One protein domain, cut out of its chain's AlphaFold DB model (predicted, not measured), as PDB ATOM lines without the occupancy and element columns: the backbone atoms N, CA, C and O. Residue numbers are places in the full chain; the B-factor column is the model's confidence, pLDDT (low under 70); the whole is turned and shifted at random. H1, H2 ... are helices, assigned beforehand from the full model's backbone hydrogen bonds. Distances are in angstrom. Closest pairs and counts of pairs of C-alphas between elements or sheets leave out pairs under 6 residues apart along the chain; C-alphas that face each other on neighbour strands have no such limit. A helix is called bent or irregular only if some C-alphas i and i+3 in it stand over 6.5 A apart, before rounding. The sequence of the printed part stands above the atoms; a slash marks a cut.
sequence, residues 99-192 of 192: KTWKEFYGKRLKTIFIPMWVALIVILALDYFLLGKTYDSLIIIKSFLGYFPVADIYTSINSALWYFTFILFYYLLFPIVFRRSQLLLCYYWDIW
ATOM      1  N   LYS A  99       3.415  17.808   2.160       82.56
ATOM      2  CA  LYS A  99       4.379  17.419   3.200       82.56
ATOM      3  C   LYS A  99       5.644  18.248   3.093       82.56
ATOM      4  O   LYS A  99       6.079  18.612   1.996       82.56
ATOM      5  N   THR A 100       6.313  18.478   4.214       85.25
ATOM      6  CA  THR A 100       7.669  19.032   4.171       85.25
ATOM      7  C   THR A 100       8.644  18.024   3.548       85.25
ATOM      8  O   THR A 100       8.382  16.822   3.474       85.25
ATOM      9  N   TRP A 101       9.803  18.505   3.086       83.75
ATOM     10  CA  TRP A 101      10.849  17.642   2.523       83.75
ATOM     11  C   TRP A 101      11.281  16.550   3.518       83.75
ATOM     12  O   TRP A 101      11.414  15.386   3.145       83.75
ATOM     13  N   LYS A 102      11.435  16.904   4.803       85.81
ATOM     14  CA  LYS A 102      11.860  15.973   5.860       85.81
ATOM     15  C   LYS A 102      10.841  14.856   6.091       85.81
ATOM     16  O   LYS A 102      11.220  13.690   6.168       85.81
ATOM     17  N   GLU A 103       9.558  15.197   6.162       86.88
ATOM     18  CA  GLU A 103       8.480  14.220   6.364       86.88
ATOM     19  C   GLU A 103       8.322  13.287   5.163       86.88
ATOM     20  O   GLU A 103       8.100  12.085   5.332       86.88
ATOM     21  N   PHE A 104       8.476  13.828   3.951       88.00
ATOM     22  CA  PHE A 104       8.408  13.058   2.715       88.00
ATOM     23  C   PHE A 104       9.479  11.961   2.679       88.00
ATOM     24  O   PHE A 104       9.145  10.777   2.560       88.00
ATOM     25  N   TYR A 105      10.754  12.336   2.838       89.12
ATOM     26  CA  TYR A 105      11.856  11.374   2.797       89.12
ATOM     27  C   TYR A 105      11.856  10.453   4.016       89.12
ATOM     28  O   TYR A 105      11.987   9.242   3.861       89.12
ATOM     29  N   GLY A 106      11.634  10.987   5.220       89.00
ATOM     30  CA  GLY A 106      11.660  10.202   6.454       89.00
ATOM     31  C   GLY A 106      10.618   9.083   6.473       89.00
ATOM     32  O   GLY A 106      10.935   7.957   6.859       89.00
ATOM     33  N   LYS A 107       9.390   9.353   6.010       88.50
ATOM     34  CA  LYS A 107       8.348   8.320   5.915       88.50
ATOM     35  C   LYS A 107       8.721   7.250   4.887       88.50
ATOM     36  O   LYS A 107       8.621   6.064   5.183       88.50
ATOM     37  N   ARG A 108       9.165   7.656   3.695       87.94
ATOM     38  CA  ARG A 108       9.402   6.731   2.573       87.94
ATOM     39  C   ARG A 108      10.648   5.881   2.742       87.94
ATOM     40  O   ARG A 108      10.588   4.685   2.477       87.94
ATOM     41  N   LEU A 109      11.742   6.473   3.219       90.44
ATOM     42  CA  LEU A 109      12.969   5.731   3.490       90.44
ATOM     43  C   LEU A 109      12.707   4.645   4.533       90.44
ATOM     44  O   LEU A 109      13.077   3.506   4.300       90.44
ATOM     45  N   LYS A 110      11.961   4.932   5.609       92.19
ATOM     46  CA  LYS A 110      11.583   3.899   6.592       92.19
ATOM     47  C   LYS A 110      10.755   2.775   5.967       92.19
ATOM     48  O   LYS A 110      11.047   1.610   6.202       92.19
ATOM     49  N   THR A 111       9.760   3.114   5.147       89.38
ATOM     50  CA  THR A 111       8.915   2.112   4.475       89.38
ATOM     51  C   THR A 111       9.701   1.205   3.522       89.38
ATOM     52  O   THR A 111       9.313   0.055   3.364       89.38
ATOM     53  N   ILE A 112      10.790   1.681   2.907       90.88
ATOM     54  CA  ILE A 112      11.622   0.870   1.997       90.88
ATOM     55  C   ILE A 112      12.736   0.130   2.747       90.88
ATOM     56  O   ILE A 112      12.901  -1.075   2.575       90.88
ATOM     57  N   PHE A 113      13.509   0.844   3.568       92.38
ATOM     58  CA  PHE A 113      14.714   0.308   4.199       92.38
ATOM     59  C   PHE A 113      14.397  -0.732   5.272       92.38
ATOM     60  O   PHE A 113      15.131  -1.707   5.374       92.38
ATOM     61  N   ILE A 114      13.304  -0.584   6.035       93.81
ATOM     62  CA  ILE A 114      12.970  -1.554   7.091       93.81
ATOM     63  C   ILE A 114      12.696  -2.947   6.491       93.81
ATOM     64  O   ILE A 114      13.389  -3.887   6.884       93.81
ATOM     65  N   PRO A 115      11.776  -3.121   5.514       92.12
ATOM     66  CA  PRO A 115      11.589  -4.421   4.864       92.12
ATOM     67  C   PRO A 115      12.854  -4.936   4.172       92.12
ATOM     68  O   PRO A 115      13.140  -6.130   4.233       92.12
ATOM     69  N   MET A 116      13.630  -4.044   3.547       92.38
ATOM     70  CA  MET A 116      14.881  -4.406   2.878       92.38
ATOM     71  C   MET A 116      15.907  -4.982   3.857       92.38
ATOM     72  O   MET A 116      16.488  -6.024   3.577       92.38
ATOM     73  N   TRP A 117      16.124  -4.341   5.008       93.62
ATOM     74  CA  TRP A 117      17.064  -4.827   6.019       93.62
ATOM     75  C   TRP A 117      16.634  -6.168   6.595       93.62
ATOM     76  O   TRP A 117      17.474  -7.050   6.739       93.62
ATOM     77  N   VAL A 118      15.338  -6.350   6.860       94.44
ATOM     78  CA  VAL A 118      14.810  -7.647   7.306       94.44
ATOM     79  C   VAL A 118      15.102  -8.724   6.260       94.44
ATOM     80  O   VAL A 118      15.665  -9.762   6.600       94.44
ATOM     81  N   ALA A 119      14.798  -8.466   4.985       91.75
ATOM     82  CA  ALA A 119      15.072  -9.409   3.904       91.75
ATOM     83  C   ALA A 119      16.576  -9.708   3.749       91.75
ATOM     84  O   ALA A 119      16.955 -10.869   3.618       91.75
ATOM     85  N   LEU A 120      17.436  -8.686   3.811       91.81
ATOM     86  CA  LEU A 120      18.892  -8.837   3.721       91.81
ATOM     87  C   LEU A 120      19.458  -9.677   4.865       91.81
ATOM     88  O   LEU A 120      20.262 -10.568   4.616       91.81
ATOM     89  N   ILE A 121      19.028  -9.420   6.102       93.19
ATOM     90  CA  ILE A 121      19.462 -10.188   7.275       93.19
ATOM     91  C   ILE A 121      19.063 -11.656   7.118       93.19
ATOM     92  O   ILE A 121      19.886 -12.537   7.350       93.19
ATOM     93  N   VAL A 122      17.827 -11.921   6.682       93.56
ATOM     94  CA  VAL A 122      17.345 -13.288   6.450       93.56
ATOM     95  C   VAL A 122      18.159 -13.978   5.354       93.56
ATOM     96  O   VAL A 122      18.614 -15.097   5.568       93.56
ATOM     97  N   ILE A 123      18.397 -13.320   4.214       90.31
ATOM     98  CA  ILE A 123      19.186 -13.891   3.110       90.31
ATOM     99  C   ILE A 123      20.617 -14.192   3.564       90.31
ATOM    100  O   ILE A 123      21.089 -15.307   3.370       90.31
ATOM    101  N   LEU A 124      21.283 -13.241   4.226       91.38
ATOM    102  CA  LEU A 124      22.649 -13.422   4.723       91.38
ATOM    103  C   LEU A 124      22.745 -14.554   5.753       91.38
ATOM    104  O   LEU A 124      23.698 -15.330   5.722       91.38
ATOM    105  N   ALA A 125      21.755 -14.678   6.641       92.62
ATOM    106  CA  ALA A 125      21.699 -15.773   7.603       92.62
ATOM    107  C   ALA A 125      21.521 -17.128   6.901       92.62
ATOM    108  O   ALA A 125      22.248 -18.073   7.204       92.62
ATOM    109  N   LEU A 126      20.595 -17.228   5.943       92.00
ATOM    110  CA  LEU A 126      20.375 -18.458   5.177       92.00
ATOM    111  C   LEU A 126      21.617 -18.848   4.365       92.00
ATOM    112  O   LEU A 126      22.005 -20.015   4.374       92.00
ATOM    113  N   ASP A 127      22.274 -17.885   3.722       89.94
ATOM    114  CA  ASP A 127      23.505 -18.114   2.963       89.94
ATOM    115  C   ASP A 127      24.645 -18.625   3.852       89.94
ATOM    116  O   ASP A 127      25.356 -19.554   3.465       89.94
ATOM    117  N   TYR A 128      24.785 -18.076   5.060       91.31
ATOM    118  CA  TYR A 128      25.800 -18.510   6.014       91.31
ATOM    119  C   TYR A 128      25.509 -19.910   6.574       91.31
ATOM    120  O   TYR A 128      26.369 -20.788   6.517       91.31
ATOM    121  N   PHE A 129      24.296 -20.144   7.089       93.75
ATOM    122  CA  PHE A 129      23.960 -21.390   7.787       93.75
ATOM    123  C   PHE A 129      23.676 -22.573   6.853       93.75
ATOM    124  O   PHE A 129      23.998 -23.704   7.210       93.75
ATOM    125  N   LEU A 130      23.064 -22.344   5.686       92.38
ATOM    126  CA  LEU A 130      22.655 -23.424   4.776       92.38
ATOM    127  C   LEU A 130      23.651 -23.657   3.641       92.38
ATOM    128  O   LEU A 130      23.818 -24.792   3.200       92.38
ATOM    129  N   LEU A 131      24.279 -22.590   3.138       87.12
ATOM    130  CA  LEU A 131      25.139 -22.649   1.952       87.12
ATOM    131  C   LEU A 131      26.625 -22.439   2.274       87.12
ATOM    132  O   LEU A 131      27.450 -22.605   1.377       87.12
ATOM    133  N   GLY A 132      26.970 -22.076   3.516       87.62
ATOM    134  CA  GLY A 132      28.346 -21.786   3.929       87.62
ATOM    135  C   GLY A 132      28.976 -20.613   3.172       87.62
ATOM    136  O   GLY A 132      30.199 -20.536   3.070       87.62
ATOM    137  N   LYS A 133      28.159 -19.726   2.592       86.44
ATOM    138  CA  LYS A 133      28.625 -18.585   1.800       86.44
ATOM    139  C   LYS A 133      28.912 -17.389   2.695       86.44
ATOM    140  O   LYS A 133      28.141 -17.067   3.598       86.44
ATOM    141  N   THR A 134      29.994 -16.688   2.388       87.25
ATOM    142  CA  THR A 134      30.355 -15.417   3.014       87.25
ATOM    143  C   THR A 134      30.579 -14.360   1.939       87.25
ATOM    144  O   THR A 134      30.946 -14.668   0.804       87.25
ATOM    145  N   TYR A 135      30.320 -13.104   2.294       86.25
ATOM    146  CA  TYR A 135      30.444 -11.959   1.398       86.25
ATOM    147  C   TYR A 135      31.440 -10.959   1.976       86.25
ATOM    148  O   TYR A 135      31.587 -10.853   3.194       86.25
ATOM    149  N   ASP A 136      32.097 -10.202   1.100       88.12
ATOM    150  CA  ASP A 136      32.988  -9.125   1.520       88.12
ATOM    151  C   ASP A 136      32.221  -8.036   2.291       88.12
ATOM    152  O   ASP A 136      31.110  -7.639   1.919       88.12
ATOM    153  N   SER A 137      32.831  -7.518   3.358       87.12
ATOM    154  CA  SER A 137      32.230  -6.505   4.231       87.12
ATOM    155  C   SER A 137      31.787  -5.253   3.470       87.12
ATOM    156  O   SER A 137      30.754  -4.665   3.797       87.12
ATOM    157  N   LEU A 138      32.513  -4.853   2.421       87.75
ATOM    158  CA  LEU A 138      32.153  -3.707   1.590       87.75
ATOM    159  C   LEU A 138      30.865  -3.965   0.797       87.75
ATOM    160  O   LEU A 138      30.056  -3.050   0.637       87.75
ATOM    161  N   ILE A 139      30.656  -5.195   0.316       85.75
ATOM    162  CA  ILE A 139      29.432  -5.597  -0.398       85.75
ATOM    163  C   ILE A 139      28.242  -5.559   0.559       85.75
ATOM    164  O   ILE A 139      27.185  -5.027   0.207       85.75
ATOM    165  N   ILE A 140      28.423  -6.056   1.785       88.31
ATOM    166  CA  ILE A 140      27.390  -6.029   2.823       88.31
ATOM    167  C   ILE A 140      27.013  -4.577   3.142       88.31
ATOM    168  O   ILE A 140      25.843  -4.215   3.027       88.31
ATOM    169  N   ILE A 141      27.989  -3.715   3.444       89.62
ATOM    170  CA  ILE A 141      27.738  -2.300   3.765       89.62
ATOM    171  C   ILE A 141      27.001  -1.593   2.620       89.62
ATOM    172  O   ILE A 141      25.982  -0.945   2.856       89.62
ATOM    173  N   LYS A 142      27.457  -1.754   1.368       89.31
ATOM    174  CA  LYS A 142      26.781  -1.181   0.188       89.31
ATOM    175  C   LYS A 142      25.335  -1.666   0.058       89.31
ATOM    176  O   LYS A 142      24.447  -0.864  -0.227       89.31
ATOM    177  N   SER A 143      25.092  -2.945   0.336       87.75
ATOM    178  CA  SER A 143      23.756  -3.545   0.271       87.75
ATOM    179  C   SER A 143      22.819  -2.984   1.341       87.75
ATOM    180  O   SER A 143      21.678  -2.636   1.042       87.75
ATOM    181  N   PHE A 144      23.304  -2.795   2.573       89.62
ATOM    182  CA  PHE A 144      22.529  -2.153   3.642       89.62
ATOM    183  C   PHE A 144      22.225  -0.675   3.361       89.62
ATOM    184  O   PHE A 144      21.186  -0.175   3.800       89.62
ATOM    185  N   LEU A 145      23.083   0.007   2.595       89.94
ATOM    186  CA  LEU A 145      22.851   1.371   2.103       89.94
ATOM    187  C   LEU A 145      21.889   1.437   0.902       89.94
ATOM    188  O   LEU A 145      21.539   2.533   0.469       89.94
ATOM    189  N   GLY A 146      21.437   0.297   0.371       85.75
ATOM    190  CA  GLY A 146      20.538   0.246  -0.783       85.75
ATOM    191  C   GLY A 146      21.232   0.512  -2.125       85.75
ATOM    192  O   GLY A 146      20.564   0.884  -3.095       85.75
ATOM    193  N   TYR A 147      22.559   0.357  -2.187       86.81
ATOM    194  CA  TYR A 147      23.359   0.593  -3.387       86.81
ATOM    195  C   TYR A 147      23.740  -0.721  -4.083       86.81
ATOM    196  O   TYR A 147      24.643  -1.441  -3.653       86.81
ATOM    197  N   PHE A 148      23.065  -0.988  -5.197       84.06
ATOM    198  CA  PHE A 148      23.150  -2.184  -6.027       84.06
ATOM    199  C   PHE A 148      23.405  -1.765  -7.486       84.06
ATOM    200  O   PHE A 148      22.479  -1.740  -8.297       84.06
ATOM    201  N   PRO A 149      24.646  -1.377  -7.831       71.69
ATOM    202  CA  PRO A 149      24.963  -0.809  -9.144       71.69
ATOM    203  C   PRO A 149      24.892  -1.829 -10.284       71.69
ATOM    204  O   PRO A 149      24.742  -1.437 -11.438       71.69
ATOM    205  N   VAL A 150      25.017  -3.123  -9.976       72.12
ATOM    206  CA  VAL A 150      25.040  -4.200 -10.967       72.12
ATOM    207  C   VAL A 150      24.128  -5.337 -10.515       72.12
ATOM    208  O   VAL A 150      24.227  -5.832  -9.388       72.12
ATOM    209  N   ALA A 151      23.241  -5.759 -11.417       68.00
ATOM    210  CA  ALA A 151      22.425  -6.956 -11.273       68.00
ATOM    211  C   ALA A 151      23.232  -8.180 -11.738       68.00
ATOM    212  O   ALA A 151      23.010  -8.703 -12.826       68.00
ATOM    213  N   ASP A 152      24.219  -8.580 -10.938       68.50
ATOM    214  CA  ASP A 152      25.045  -9.755 -11.211       68.50
ATOM    215  C   ASP A 152      24.641 -10.917 -10.293       68.50
ATOM    216  O   ASP A 152      24.454 -10.748  -9.089       68.50
ATOM    217  N   ILE A 153      24.478 -12.107 -10.867       64.38
ATOM    218  CA  ILE A 153      23.992 -13.303 -10.158       64.38
ATOM    219  C   ILE A 153      25.110 -13.966  -9.334       64.38
ATOM    220  O   ILE A 153      24.830 -14.729  -8.411       64.38
ATOM    221  N   TYR A 154      26.370 -13.693  -9.668       62.66
ATOM    222  CA  TYR A 154      27.550 -14.320  -9.084       62.66
ATOM    223  C   TYR A 154      28.224 -13.435  -8.035       62.66
ATOM    224  O   TYR A 154      28.726 -13.961  -7.043       62.66
ATOM    225  N   THR A 155      28.239 -12.114  -8.233       62.78
ATOM    226  CA  THR A 155      28.934 -11.185  -7.321       62.78
ATOM    227  C   THR A 155      28.017 -10.476  -6.331       62.78
ATOM    228  O   THR A 155      28.488 -10.009  -5.294       62.78
ATOM    229  N   SER A 156      26.723 -10.351  -6.635       67.19
ATOM    230  CA  SER A 156      25.776  -9.652  -5.763       67.19
ATOM    231  C   SER A 156      25.101 -10.626  -4.798       67.19
ATOM    232  O   SER A 156      24.793 -11.755  -5.168       67.19
ATOM    233  N   ILE A 157      24.798 -10.163  -3.577       74.81
ATOM    234  CA  ILE A 157      24.052 -10.947  -2.569       74.81
ATOM    235  C   ILE A 157      22.740 -11.470  -3.166       74.81
ATOM    236  O   ILE A 157      22.350 -12.614  -2.956       74.81
ATOM    237  N   ASN A 158      22.050 -10.623  -3.933       75.56
ATOM    238  CA  ASN A 158      20.900 -11.034  -4.717       75.56
ATOM    239  C   ASN A 158      20.736 -10.108  -5.925       75.56
ATOM    240  O   ASN A 158      20.646  -8.887  -5.774       75.56
ATOM    241  N   SER A 159      20.670 -10.700  -7.121       75.75
ATOM    242  CA  SER A 159      20.526  -9.960  -8.373       75.75
ATOM    243  C   SER A 159      19.291  -9.063  -8.368       75.75
ATOM    244  O   SER A 159      19.388  -7.954  -8.869       75.75
ATOM    245  N   ALA A 160      18.158  -9.480  -7.789       77.75
ATOM    246  CA  ALA A 160      16.892  -8.738  -7.836       77.75
ATOM    247  C   ALA A 160      16.904  -7.418  -7.036       77.75
ATOM    248  O   ALA A 160      16.019  -6.578  -7.209       77.75
ATOM    249  N   LEU A 161      17.909  -7.203  -6.180       84.38
ATOM    250  CA  LEU A 161      17.999  -6.010  -5.334       84.38
ATOM    251  C   LEU A 161      18.328  -4.726  -6.113       84.38
ATOM    252  O   LEU A 161      18.126  -3.637  -5.577       84.38
ATOM    253  N   TRP A 162      18.738  -4.820  -7.385       85.31
ATOM    254  CA  TRP A 162      18.984  -3.659  -8.261       85.31
ATOM    255  C   TRP A 162      17.801  -2.676  -8.302       85.31
ATOM    256  O   TRP A 162      17.990  -1.457  -8.367       85.31
ATOM    257  N   TYR A 163      16.574  -3.196  -8.188       86.25
ATOM    258  CA  TYR A 163      15.351  -2.398  -8.170       86.25
ATOM    259  C   TYR A 163      15.336  -1.364  -7.030       86.25
ATOM    260  O   TYR A 163      14.802  -0.268  -7.206       86.25
ATOM    261  N   PHE A 164      15.964  -1.658  -5.883       88.31
ATOM    262  CA  PHE A 164      16.029  -0.732  -4.746       88.31
ATOM    263  C   PHE A 164      16.798   0.545  -5.083       88.31
ATOM    264  O   PHE A 164      16.327   1.645  -4.800       88.31
ATOM    265  N   THR A 165      17.954   0.430  -5.732       89.00
ATOM    266  CA  THR A 165      18.722   1.612  -6.150       89.00
ATOM    267  C   THR A 165      17.931   2.448  -7.150       89.00
ATOM    268  O   THR A 165      17.906   3.676  -7.053       89.00
ATOM    269  N   PHE A 166      17.211   1.783  -8.055       88.25
ATOM    270  CA  PHE A 166      16.387   2.445  -9.056       88.25
ATOM    271  C   PHE A 166      15.216   3.223  -8.436       88.25
ATOM    272  O   PHE A 166      15.030   4.404  -8.732       88.25
ATOM    273  N   ILE A 167      14.461   2.617  -7.511       89.50
ATOM    274  CA  ILE A 167      13.338   3.303  -6.853       89.50
ATOM    275  C   ILE A 167      13.809   4.444  -5.940       89.50
ATOM    276  O   ILE A 167      13.165   5.496  -5.891       89.50
ATOM    277  N   LEU A 168      14.949   4.284  -5.257       90.56
ATOM    278  CA  LEU A 168      15.534   5.339  -4.426       90.56
ATOM    279  C   LEU A 168      15.913   6.565  -5.260       90.56
ATOM    280  O   LEU A 168      15.629   7.693  -4.851       90.56
ATOM    281  N   PHE A 169      16.475   6.350  -6.450       90.81
ATOM    282  CA  PHE A 169      16.779   7.426  -7.388       90.81
ATOM    283  C   PHE A 169      15.518   8.202  -7.803       90.81
ATOM    284  O   PHE A 169      15.493   9.431  -7.707       90.81
ATOM    285  N   TYR A 170      14.431   7.517  -8.169       90.31
ATOM    286  CA  TYR A 170      13.172   8.202  -8.499       90.31
ATOM    287  C   TYR A 170      12.565   8.950  -7.317       90.31
ATOM    288  O   TYR A 170      12.007  10.032  -7.496       90.31
ATOM    289  N   TYR A 171      12.676   8.412  -6.103       90.00
ATOM    290  CA  TYR A 171      12.171   9.090  -4.910       90.00
ATOM    291  C   TYR A 171      12.960  10.357  -4.582       90.00
ATOM    292  O   TYR A 171      12.364  11.317  -4.095       90.00
ATOM    293  N   LEU A 172      14.260  10.386  -4.887       89.94
ATOM    294  CA  LEU A 172      15.086  11.588  -4.792       89.94
ATOM    295  C   LEU A 172      14.671  12.644  -5.830       89.94
ATOM    296  O   LEU A 172      14.562  13.825  -5.507       89.94
ATOM    297  N   LEU A 173      14.402  12.221  -7.069       89.94
ATOM    298  CA  LEU A 173      14.010  13.127  -8.153       89.94
ATOM    299  C   LEU A 173      12.587  13.670  -8.014       89.94
ATOM    300  O   LEU A 173      12.325  14.812  -8.397       89.94
ATOM    301  N   PHE A 174      11.663  12.876  -7.475       89.88
ATOM    302  CA  PHE A 174      10.238  13.196  -7.457       89.88
ATOM    303  C   PHE A 174       9.913  14.601  -6.913       89.88
ATOM    304  O   PHE A 174       9.301  15.376  -7.649       89.88
ATOM    305  N   PRO A 175      10.309  14.997  -5.686       86.12
ATOM    306  CA  PRO A 175       9.939  16.312  -5.160       86.12
ATOM    307  C   PRO A 175      10.618  17.462  -5.915       86.12
ATOM    308  O   PRO A 175      10.042  18.545  -5.978       86.12
ATOM    309  N   ILE A 176      11.796  17.232  -6.509       86.00
ATOM    310  CA  ILE A 176      12.518  18.231  -7.311       86.00
ATOM    311  C   ILE A 176      11.717  18.558  -8.576       86.00
ATOM    312  O   ILE A 176      11.504  19.727  -8.894       86.00
ATOM    313  N   VAL A 177      11.241  17.528  -9.278       86.12
ATOM    314  CA  VAL A 177      10.487  17.687 -10.529       86.12
ATOM    315  C   VAL A 177       9.055  18.144 -10.250       86.12
ATOM    316  O   VAL A 177       8.602  19.140 -10.812       86.12
ATOM    317  N   PHE A 178       8.354  17.459  -9.346       83.31
ATOM    318  CA  PHE A 178       6.925  17.666  -9.112       83.31
ATOM    319  C   PHE A 178       6.612  19.027  -8.480       83.31
ATOM    320  O   PHE A 178       5.659  19.697  -8.869       83.31
ATOM    321  N   ARG A 179       7.423  19.492  -7.521       79.75
ATOM    322  CA  ARG A 179       7.178  20.801  -6.887       79.75
ATOM    323  C   ARG A 179       7.523  21.951  -7.827       79.75
ATOM    324  O   ARG A 179       6.844  22.971  -7.796       79.75
ATOM    325  N   ARG A 180       8.518  21.770  -8.701       72.56
ATOM    326  CA  ARG A 180       8.846  22.744  -9.748       72.56
ATOM    327  C   ARG A 180       7.745  22.832 -10.807       72.56
ATOM    328  O   ARG A 180       7.400  23.937 -11.208       72.56
ATOM    329  N   SER A 181       7.165  21.709 -11.233       66.81
ATOM    330  CA  SER A 181       6.092  21.717 -12.238       66.81
ATOM    331  C   SER A 181       4.791  22.333 -11.717       66.81
ATOM    332  O   SER A 181       4.123  23.037 -12.463       66.81
ATOM    333  N   GLN A 182       4.450  22.128 -10.440       65.06
ATOM    334  CA  GLN A 182       3.299  22.784  -9.804       65.06
ATOM    335  C   GLN A 182       3.453  24.312  -9.770       65.06
ATOM    336  O   GLN A 182       2.495  25.028 -10.049       65.06
ATOM    337  N   LEU A 183       4.662  24.814  -9.484       58.34
ATOM    338  CA  LEU A 183       4.957  26.251  -9.530       58.34
ATOM    339  C   LEU A 183       4.816  26.819 -10.950       58.34
ATOM    340  O   LEU A 183       4.253  27.894 -11.121       58.34
ATOM    341  N   LEU A 184       5.290  26.087 -11.964       58.09
ATOM    342  CA  LEU A 184       5.180  26.505 -13.364       58.09
ATOM    343  C   LEU A 184       3.730  26.482 -13.865       58.09
ATOM    344  O   LEU A 184       3.317  27.416 -14.537       58.09
ATOM    345  N   LEU A 185       2.950  25.453 -13.522       58.50
ATOM    346  CA  LEU A 185       1.533  25.386 -13.888       58.50
ATOM    347  C   LEU A 185       0.751  26.542 -13.260       58.50
ATOM    348  O   LEU A 185       0.059  27.237 -13.989       58.50
ATOM    349  N   CYS A 186       0.912  26.804 -11.958       56.47
ATOM    350  CA  CYS A 186       0.246  27.934 -11.296       56.47
ATOM    351  C   CYS A 186       0.568  29.265 -11.993       56.47
ATOM    352  O   CYS A 186      -0.341  30.012 -12.331       56.47
ATOM    353  N   TYR A 187       1.841  29.492 -12.336       51.44
ATOM    354  CA  TYR A 187       2.266  30.701 -13.044       51.44
ATOM    355  C   TYR A 187       1.583  30.889 -14.410       51.44
ATOM    356  O   TYR A 187       1.295  32.014 -14.790       51.44
ATOM    357  N   TYR A 188       1.295  29.812 -15.149       54.03
ATOM    358  CA  TYR A 188       0.582  29.899 -16.432       54.03
ATOM    359  C   TYR A 188      -0.934  30.103 -16.285       54.03
ATOM    360  O   TYR A 188      -1.551  30.652 -17.196       54.03
ATOM    361  N   TRP A 189      -1.530  29.670 -15.170       50.72
ATOM    362  CA  TRP A 189      -2.955  29.876 -14.879       50.72
ATOM    363  C   TRP A 189      -3.259  31.263 -14.295       50.72
ATOM    364  O   TRP A 189      -4.395  31.701 -14.400       50.72
ATOM    365  N   ASP A 190      -2.259  31.968 -13.755       50.84
ATOM    366  CA  ASP A 190      -2.393  33.344 -13.246       50.84
ATOM    367  C   ASP A 190      -2.218  34.429 -14.345       50.84
ATOM    368  O   ASP A 190      -2.252  35.623 -14.052       50.84
ATOM    369  N   ILE A 191      -1.987  34.034 -15.608       54.09
ATOM    370  CA  ILE A 191      -1.746  34.939 -16.760       54.09
ATOM    371  C   ILE A 191      -3.006  35.128 -17.640       54.09
ATOM    372  O   ILE A 191      -2.981  35.899 -18.601       54.09
ATOM    373  N   TRP A 192      -4.128  34.494 -17.293       44.47
ATOM    374  CA  TRP A 192      -5.430  34.647 -17.957       44.47
ATOM    375  C   TRP A 192      -6.522  34.989 -16.945       44.47
ATOM    376  O   TRP A 192      -7.526  35.601 -17.374       44.47
TER     377      TRP A 192
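Overview. This is residues 99 to 192 of the 192 residues of the protein "Acyl_transf_3 domain-containing protein" of candidate division WWE3 bacterium GW2011_GWF1_42_14 (UniProt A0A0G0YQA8). Look for two long helices, H1 and the bent H3, in a loose pair without close contact: H3a, the first arm of H3, folds back side by side with H1, and the short helix H2 sits at one side of H1. H3 is bent, and its far part sticks out beyond the beginning of H1: residues 177 to 192, of which 177 to 189 belong to H3, stand free and lengthen the rod. The 94 printed residues hold three named helices, in the order H1, H2, H3, and no named strand; the class is all helix. The whole is only just extended, close to loose, with a radius of gyration of the C-alphas of 18.8 A and spans of 69 by 24 by 18 A.

Along the chain. Find C-alpha 101 at (10.849, 17.642, 2.523); from there H1, residues 101 to 131, runs 42.8 A to C-alpha 131 at (25.139, -22.649, 1.952). H1 is neither bent nor irregular, but only just: C-alphas 111 and 114 are 6.1 A apart. Next comes H2, residues 137 to 144. H3, residues 159 to 189, was assigned as one helix by its hydrogen bonds but is bent: C-alphas 172 and 175 are 7.0 A apart. Its arm H3a, residues 159 to 172, is 22.5 A long and irregular, with C-alphas 160 and 163 6.53 A apart. Its arm H3b, residues 175 to 189, runs 21.1 A to C-alpha 189 at (-2.955, 29.876, -14.879).

Arrangement. Start at residues 117 to 120, the part of H1 that touches H2. H1 and H2 only just touch, with 3 pairs of C-alphas within 8 A; the closest are those of Trp 117 and Phe 144, 6.5 A apart. Their lines stand at a steep tilt of 47 degrees, opposite ways. H2 and H3a are apart, but only just, with their closest C-alphas 8.4 A from each other. H1 and H3a are near each other, with 14 pairs of C-alphas within 10 A. H3a and H3b stand at a steep tilt of 39 degrees. H1 and H3b are close but not clearly touching; their closest C-alphas, those of Trp 101 and Pro 175, are 7.9 A apart. H2 and H3b are apart. In H2 each backbone O i to N i+4 pair is within hydrogen-bond range, against 26 of 27 in H1, 7 of 10 in H3a and 10 of 11 in H3b.

Size, cuts and confidence. The two C-alphas farthest apart are those of Gly 132 and Trp 192, the chain's last residue, at 69.3 A. Without the stretch that stands free, the body spans 46 by 21 by 18 A. The printed part has no cut. The link from H1 to H2 is tight, and that from H2 to H3, residues 145 to 158, is long. The mean pLDDT of the printed part is 82.1; look for values under 70 at residues 151 to 156 and 181 to 192 of this model.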